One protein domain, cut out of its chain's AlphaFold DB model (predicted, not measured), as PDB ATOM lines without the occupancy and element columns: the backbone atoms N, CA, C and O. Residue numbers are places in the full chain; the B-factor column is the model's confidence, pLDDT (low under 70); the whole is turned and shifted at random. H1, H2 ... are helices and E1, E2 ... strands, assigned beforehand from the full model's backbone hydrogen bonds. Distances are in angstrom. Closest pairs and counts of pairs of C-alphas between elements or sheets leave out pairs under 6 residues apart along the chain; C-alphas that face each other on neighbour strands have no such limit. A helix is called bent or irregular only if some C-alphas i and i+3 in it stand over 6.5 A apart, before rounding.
ATOM      1  N   ASN A  51     284.622 290.511 337.648       65.62
ATOM      2  CA  ASN A  51     285.126 289.433 336.804       65.62
ATOM      3  C   ASN A  51     286.299 289.957 335.974       65.62
ATOM      4  O   ASN A  51     286.230 291.061 335.424       65.62
ATOM      5  N   GLU A  52     287.375 289.176 335.860       72.56
ATOM      6  CA  GLU A  52     288.377 289.461 334.837       72.56
ATOM      7  C   GLU A  52     287.684 289.473 333.459       72.56
ATOM      8  O   GLU A  52     286.721 288.729 333.261       72.56
ATOM      9  N   PRO A  53     288.140 290.276 332.479       71.69
ATOM     10  CA  PRO A  53     287.494 290.347 331.164       71.69
ATOM     11  C   PRO A  53     287.280 288.981 330.491       71.69
ATOM     12  O   PRO A  53     286.312 288.807 329.756       71.69
ATOM     13  N   LYS A  54     288.155 288.009 330.782       74.44
ATOM     14  CA  LYS A  54     288.075 286.619 330.307       74.44
ATOM     15  C   LYS A  54     286.901 285.822 330.900       74.44
ATOM     16  O   LYS A  54     286.393 284.914 330.255       74.44
ATOM     17  N   ASP A  55     286.457 286.186 332.101       78.12
ATOM     18  CA  ASP A  55     285.372 285.528 332.838       78.12
ATOM     19  C   ASP A  55     284.024 286.241 332.623       78.12
ATOM     20  O   ASP A  55     282.990 285.844 333.165       78.12
ATOM     21  N   ALA A  56     284.014 287.326 331.841       80.69
ATOM     22  CA  ALA A  56     282.808 288.075 331.545       80.69
ATOM     23  C   ALA A  56     281.867 287.275 330.630       80.69
ATOM     24  O   ALA A  56     282.231 286.821 329.545       80.69
ATOM     25  N   THR A  57     280.605 287.163 331.042       84.00
ATOM     26  CA  THR A  57     279.543 286.598 330.209       84.00
ATOM     27  C   THR A  57     279.023 287.669 329.257       84.00
ATOM     28  O   THR A  57     278.208 288.510 329.645       84.00
ATOM     29  N   LEU A  58     279.497 287.650 328.015       86.12
ATOM     30  CA  LEU A  58     279.082 288.583 326.972       86.12
ATOM     31  C   LEU A  58     278.519 287.828 325.768       86.12
ATOM     32  O   LEU A  58     279.058 286.802 325.355       86.12
ATOM     33  N   ALA A  59     277.448 288.376 325.196       89.62
ATOM     34  CA  ALA A  59     276.914 287.969 323.908       89.62
ATOM     35  C   ALA A  59     276.865 289.179 322.969       89.62
ATOM     36  O   ALA A  59     276.402 290.258 323.352       89.62
ATOM     37  N   TRP A  60     277.334 289.001 321.739       89.94
ATOM     38  CA  TRP A  60     277.223 289.980 320.670       89.94
ATOM     39  C   TRP A  60     276.180 289.483 319.671       89.94
ATOM     40  O   TRP A  60     276.298 288.382 319.142       89.94
ATOM     41  N   ILE A  61     275.148 290.295 319.439       91.88
ATOM     42  CA  ILE A  61     274.036 290.008 318.526       91.88
ATOM     43  C   ILE A  61     273.973 291.058 317.418       91.88
ATOM     44  O   ILE A  61     274.332 292.220 317.634       91.88
ATOM     45  N   LYS A  62     273.453 290.671 316.250       89.00
ATOM     46  CA  LYS A  62     273.227 291.592 315.130       89.00
ATOM     47  C   LYS A  62     272.152 292.621 315.463       89.00
ATOM     48  O   LYS A  62     272.356 293.823 315.304       89.00
ATOM     49  N   ASN A  63     270.984 292.133 315.878       90.19
ATOM     50  CA  ASN A  63     269.827 292.918 316.289       90.19
ATOM     51  C   ASN A  63     268.810 292.009 317.006       90.19
ATOM     52  O   ASN A  63     268.945 290.790 317.019       90.19
ATOM     53  N   THR A  64     267.777 292.605 317.596       88.62
ATOM     54  CA  THR A  64     266.756 291.874 318.362       88.62
ATOM     55  C   THR A  64     265.726 291.136 317.500       88.62
ATOM     56  O   THR A  64     264.893 290.430 318.057       88.62
ATOM     57  N   GLN A  65     265.724 291.323 316.174       90.75
ATOM     58  CA  GLN A  65     264.817 290.626 315.249       90.75
ATOM     59  C   GLN A  65     265.441 289.335 314.699       90.75
ATOM     60  O   GLN A  65     264.727 288.383 314.404       90.75
ATOM     61  N   GLU A  66     266.769 289.286 314.597       88.31
ATOM     62  CA  GLU A  66     267.548 288.175 314.048       88.31
ATOM     63  C   GLU A  66     268.412 287.541 315.152       88.31
ATOM     64  O   GLU A  66     269.614 287.783 315.231       88.31
ATOM     65  N   LEU A  67     267.792 286.742 316.028       86.44
ATOM     66  CA  LEU A  67     268.461 286.050 317.148       86.44
ATOM     67  C   LEU A  67     268.838 284.588 316.844       86.44
ATOM     68  O   LEU A  67     269.160 283.837 317.760       86.44
ATOM     69  N   ALA A  68     268.780 284.173 315.577       87.94
ATOM     70  CA  ALA A  68     269.177 282.824 315.173       87.94
ATOM     71  C   ALA A  68     270.685 282.585 315.359       87.94
ATOM     72  O   ALA A  68     271.100 281.473 315.666       87.94
ATOM     73  N   GLU A  69     271.489 283.641 315.217       90.50
ATOM     74  CA  GLU A  69     272.940 283.594 315.349       90.50
ATOM     75  C   GLU A  69     273.411 284.669 316.324       90.50
ATOM     76  O   GLU A  69     273.035 285.842 316.227       90.50
ATOM     77  N   LEU A  70     274.266 284.268 317.260       91.38
ATOM     78  CA  LEU A  70     274.923 285.177 318.182       91.38
ATOM     79  C   LEU A  70     276.339 284.701 318.486       91.38
ATOM     80  O   LEU A  70     276.599 283.504 318.574       91.38
ATOM     81  N   TYR A  71     277.243 285.651 318.689       90.81
ATOM     82  CA  TYR A  71     278.569 285.354 319.206       90.81
ATOM     83  C   TYR A  71     278.515 285.392 320.727       90.81
ATOM     84  O   TYR A  71     277.901 286.287 321.310       90.81
ATOM     85  N   VAL A  72     279.175 284.442 321.376       90.25
ATOM     86  CA  VAL A  72     279.320 284.404 322.832       90.25
ATOM     87  C   VAL A  72     280.787 284.390 323.207       90.25
ATOM     88  O   VAL A  72     281.622 283.864 322.476       90.25
ATOM     89  N   PHE A  73     281.094 284.961 324.362       88.50
ATOM     90  CA  PHE A  73     282.418 284.839 324.956       88.50
ATOM     91  C   PHE A  73     282.659 283.412 325.453       88.50
ATOM     92  O   PHE A  73     281.719 282.697 325.811       88.50
ATOM     93  N   GLU A  74     283.931 283.015 325.525       87.06
ATOM     94  CA  GLU A  74     284.340 281.654 325.896       87.06
ATOM     95  C   GLU A  74     283.797 281.207 327.260       87.06
ATOM     96  O   GLU A  74     283.441 280.042 327.439       87.06
ATOM     97  N   ALA A  75     283.631 282.150 328.193       86.69
ATOM     98  CA  ALA A  75     283.026 281.915 329.503       86.69
ATOM     99  C   ALA A  75     281.624 281.270 329.429       86.69
ATOM    100  O   ALA A  75     281.197 280.602 330.372       86.69
ATOM    101  N   LEU A  76     280.902 281.435 328.314       88.81
ATOM    102  CA  LEU A  76     279.577 280.852 328.094       88.81
ATOM    103  C   LEU A  76     279.609 279.482 327.399       88.81
ATOM    104  O   LEU A  76     278.584 278.800 327.397       88.81
ATOM    105  N   LEU A  77     280.749 279.019 326.869       88.31
ATOM    106  CA  LEU A  77     280.841 277.728 326.163       88.31
ATOM    107  C   LEU A  77     280.324 276.535 326.985       88.31
ATOM    108  O   LEU A  77     279.571 275.731 326.430       88.31
ATOM    109  N   PRO A  78     280.616 276.410 328.299       89.00
ATOM    110  CA  PRO A  78     280.064 275.319 329.102       89.00
ATOM    111  C   PRO A  78     278.533 275.345 329.199       89.00
ATOM    112  O   PRO A  78     277.913 274.295 329.353       89.00
ATOM    113  N   GLN A  79     277.914 276.530 329.133       88.25
ATOM    114  CA  GLN A  79     276.456 276.680 329.144       88.25
ATOM    115  C   GLN A  79     275.856 276.369 327.770       88.25
ATOM    116  O   GLN A  79     274.848 275.666 327.695       88.25
ATOM    117  N   VAL A  80     276.503 276.824 326.692       90.50
ATOM    118  CA  VAL A  80     276.102 276.513 325.312       90.50
ATOM    119  C   VAL A  80     276.123 275.004 325.077       90.50
ATOM    120  O   VAL A  80     275.115 274.445 324.664       90.50
ATOM    121  N   ALA A  81     277.205 274.321 325.462       88.19
ATOM    122  CA  ALA A  81     277.345 272.871 325.301       88.19
ATOM    123  C   ALA A  81     276.285 272.049 326.063       88.19
ATOM    124  O   ALA A  81     276.029 270.896 325.727       88.19
ATOM    125  N   ARG A  82     275.671 272.622 327.106       92.44
ATOM    126  CA  ARG A  82     274.609 271.980 327.901       92.44
ATOM    127  C   ARG A  82     273.201 272.303 327.408       92.44
ATOM    128  O   ARG A  82     272.246 271.744 327.939       92.44
ATOM    129  N   THR A  83     273.063 273.205 326.441       92.25
ATOM    130  CA  THR A  83     271.772 273.698 325.963       92.25
ATOM    131  C   THR A  83     271.444 273.041 324.621       92.25
ATOM    132  O   THR A  83     272.048 273.404 323.618       92.25
ATOM    133  N   PRO A  84     270.473 272.107 324.552       90.50
ATOM    134  CA  PRO A  84     270.211 271.330 323.335       90.50
ATOM    135  C   PRO A  84     269.761 272.155 322.123       90.50
ATOM    136  O   PRO A  84     269.809 271.671 321.000       90.50
ATOM    137  N   SER A  85     269.271 273.374 322.349       91.06
ATOM    138  CA  SER A  85     268.803 274.283 321.300       91.06
ATOM    139  C   SER A  85     269.900 275.181 320.727       91.06
ATOM    140  O   SER A  85     269.585 276.044 319.912       91.06
ATOM    141  N   LEU A  86     271.145 275.057 321.193       91.38
ATOM    142  CA  LEU A  86     272.269 275.867 320.733       91.38
ATOM    143  C   LEU A  86     273.320 274.982 320.067       91.38
ATOM    144  O   LEU A  86     273.642 273.901 320.552       91.38
ATOM    145  N   GLU A  87     273.882 275.484 318.976       91.00
ATOM    146  CA  GLU A  87     274.937 274.827 318.211       91.00
ATOM    147  C   GLU A  87     276.116 275.790 318.037       91.00
ATOM    148  O   GLU A  87     275.933 276.980 317.779       91.00
ATOM    149  N   ILE A  88     277.340 275.279 318.191       90.81
ATOM    150  CA  ILE A  88     278.561 276.056 317.957       90.81
ATOM    151  C   ILE A  88     278.915 275.943 316.473       90.81
ATOM    152  O   ILE A  88     279.405 274.911 316.023       90.81
ATOM    153  N   ILE A  89     278.676 277.018 315.724       89.88
ATOM    154  CA  ILE A  89     278.836 277.062 314.259       89.88
ATOM    155  C   ILE A  89     280.139 277.742 313.790       89.88
ATOM    156  O   ILE A  89     280.410 277.837 312.589       89.88
ATOM    157  N   CYS A  90     280.965 278.246 314.713       87.19
ATOM    158  CA  CYS A  90     282.238 278.898 314.397       87.19
ATOM    159  C   CYS A  90     283.315 278.635 315.459       87.19
ATOM    160  O   CYS A  90     283.008 278.291 316.599       87.19
ATOM    161  N   GLU A  91     284.579 278.783 315.058       88.00
ATOM    162  CA  GLU A  91     285.723 278.746 315.972       88.00
ATOM    163  C   GLU A  91     285.852 280.071 316.732       88.00
ATOM    164  O   GLU A  91     285.362 281.110 316.281       88.00
ATOM    165  N   ALA A  92     286.528 280.026 317.882       87.31
ATOM    166  CA  ALA A  92     286.807 281.212 318.678       87.31
ATOM    167  C   ALA A  92     287.641 282.223 317.878       87.31
ATOM    168  O   ALA A  92     288.585 281.868 317.171       87.31
ATOM    169  N   MET A  93     287.284 283.497 318.005       88.44
ATOM    170  CA  MET A  93     287.992 284.605 317.382       88.44
ATOM    171  C   MET A  93     287.988 285.812 318.309       88.44
ATOM    172  O   MET A  93     287.044 286.016 319.076       88.44
ATOM    173  N   ASP A  94     289.019 286.642 318.193       88.00
ATOM    174  CA  ASP A  94     289.041 287.932 318.865       88.00
ATOM    175  C   ASP A  94     287.947 288.853 318.315       88.00
ATOM    176  O   ASP A  94     287.552 288.776 317.145       88.00
ATOM    177  N   LEU A  95     287.479 289.777 319.158       87.69
ATOM    178  CA  LEU A  95     286.561 290.817 318.706       87.69
ATOM    179  C   LEU A  95     287.229 291.648 317.596       87.69
ATOM    180  O   LEU A  95     288.281 292.248 317.837       87.69
ATOM    181  N   PRO A  96     286.623 291.739 316.397       90.88
ATOM    182  CA  PRO A  96     287.262 292.328 315.224       90.88
ATOM    183  C   PRO A  96     287.185 293.859 315.259       90.88
ATOM    184  O   PRO A  96     286.458 294.490 314.485       90.88
ATOM    185  N   PHE A  97     287.908 294.478 316.191       91.44
ATOM    186  CA  PHE A  97     288.108 295.922 316.217       91.44
ATOM    187  C   PHE A  97     289.166 296.331 315.191       91.44
ATOM    188  O   PHE A  97     290.196 295.679 315.043       91.44
ATOM    189  N   ASN A  98     288.931 297.441 314.495       92.62
ATOM    190  CA  ASN A  98     289.953 298.069 313.660       92.62
ATOM    191  C   ASN A  98     290.842 299.032 314.471       92.62
ATOM    192  O   ASN A  98     290.587 299.297 315.646       92.62
ATOM    193  N   GLU A  99     291.842 299.629 313.818       91.38
ATOM    194  CA  GLU A  99     292.786 300.587 314.428       91.38
ATOM    195  C   GLU A  99     292.114 301.817 315.067       91.38
ATOM    196  O   GLU A  99     292.670 302.447 315.961       91.38
ATOM    197  N   HIS A 100     290.891 302.153 314.650       90.81
ATOM    198  CA  HIS A 100     290.112 303.257 315.214       90.81
ATOM    199  C   HIS A 100     289.207 302.828 316.384       90.81
ATOM    200  O   HIS A 100     288.400 303.630 316.869       90.81
ATOM    201  N   GLY A 101     289.301 301.572 316.833       89.56
ATOM    202  CA  GLY A 101     288.449 301.004 317.879       89.56
ATOM    203  C   GLY A 101     286.994 300.839 317.439       89.56
ATOM    204  O   GLY A 101     286.087 300.866 318.270       89.56
ATOM    205  N   LYS A 102     286.756 300.719 316.128       93.06
ATOM    206  CA  LYS A 102     285.439 300.453 315.553       93.06
ATOM    207  C   LYS A 102     285.282 298.960 315.309       93.06
ATOM    208  O   LYS A 102     286.174 298.334 314.738       93.06
ATOM    209  N   LEU A 103     284.137 298.415 315.698       91.38
ATOM    210  CA  LEU A 103     283.832 297.004 315.482       91.38
ATOM    211  C   LEU A 103     283.506 296.751 314.002       91.38
ATOM    212  O   LEU A 103     282.817 297.559 313.361       91.38
ATOM    213  N   ALA A 104     284.017 295.652 313.447       89.06
ATOM    214  CA  ALA A 104     283.703 295.245 312.083       89.06
ATOM    215  C   ALA A 104     282.190 295.052 311.891       89.06
ATOM    216  O   ALA A 104     281.430 294.820 312.836       89.06
ATOM    217  N   LYS A 105     281.731 295.171 310.639       83.88
ATOM    218  CA  LYS A 105     280.331 294.881 310.315       83.88
ATOM    219  C   LYS A 105     280.031 293.425 310.652       83.88
ATOM    220  O   LYS A 105     280.872 292.559 310.432       83.88
ATOM    221  N   TRP A 106     278.811 293.182 311.122       82.62
ATOM    222  CA  TRP A 106     278.307 291.831 311.303       82.62
ATOM    223  C   TRP A 106     278.390 291.080 309.973       82.62
ATOM    224  O   TRP A 106     277.730 291.469 309.006       82.62
ATOM    225  N   SER A 107     279.215 290.039 309.928       68.94
ATOM    226  CA  SER A 107     279.250 289.093 308.823       68.94
ATOM    227  C   SER A 107     278.613 287.809 309.318       68.94
ATOM    228  O   SER A 107     279.082 287.218 310.290       68.94
ATOM    229  N   THR A 108     277.533 287.409 308.661       60.03
ATOM    230  CA  THR A 108     277.041 286.032 308.717       60.03
ATOM    231  C   THR A 108     278.082 285.154 308.015       60.03
ATOM    232  O   THR A 108     278.712 285.621 307.054       60.03
ATOM    233  N   LYS A 109     278.321 283.940 308.514       49.03
ATOM    234  CA  LYS A 109     278.956 282.900 307.694       49.03
ATOM    235  C   LYS A 109     277.954 282.369 306.676       49.03
ATOM    236  O   LYS A 109     276.745 282.388 306.986       49.03
TER     237      LYS A 109
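AT A GLANCE: This is residues 51 to 109 of the 109 residues of an uncharacterized protein of Sporomusa silvacetica DSM 10669 (UniProt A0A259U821). This domain has little regular structure: a small two-strand hairpin, E1 and E2, leads into one short helix, H1, and then a long unnamed stretch, residues 81 to 109, runs out and folds back. Pro 84 and His 100 in that stretch lie at the two ends of the length. The 59 printed residues hold two named strands and one named helix in the order E1, E2, H1; the sheet is antiparallel, and the class is mixed, with 13 residues in named elements. It is only just loose, close to compact, with a radius of gyration of the C-alphas of 12.5 A and spans of 38 by 30 by 21 A.

IN THESE COORDINATES: E1, residues 59 to 61, begins with C-alpha 59 at (276.914, 287.969, 323.908) and is 6.4 A long. E2, residues 70 to 72, is also 6.4 A long. H1, residues 74 to 80, is 9.7 A long and ends with C-alpha 80 at (276.102, 276.513, 325.312). H1 is irregular: C-alphas 75 and 78 are 7.2 A apart.

HOW THE PARTS SIT: E1 and E2 form an antiparallel hairpin, 161 degrees between directions. N 60 and O 71 are 2.8 A apart, within hydrogen-bond range. H1 is apart from E1. In H1, 1 of 3 O i to N i+4 pairs and 3 of 4 O i to N i+3 pairs are within range.

THE WHOLE: The C-alphas of Pro 84 and His 100, the two farthest apart, are 38.5 A apart. The printed part has no cut. E1 to E2 is a short link and E2 to H1 a tight one. Mean pLDDT of the printed part is 86.2; residue 51 and residues 107 to 109 are under 70.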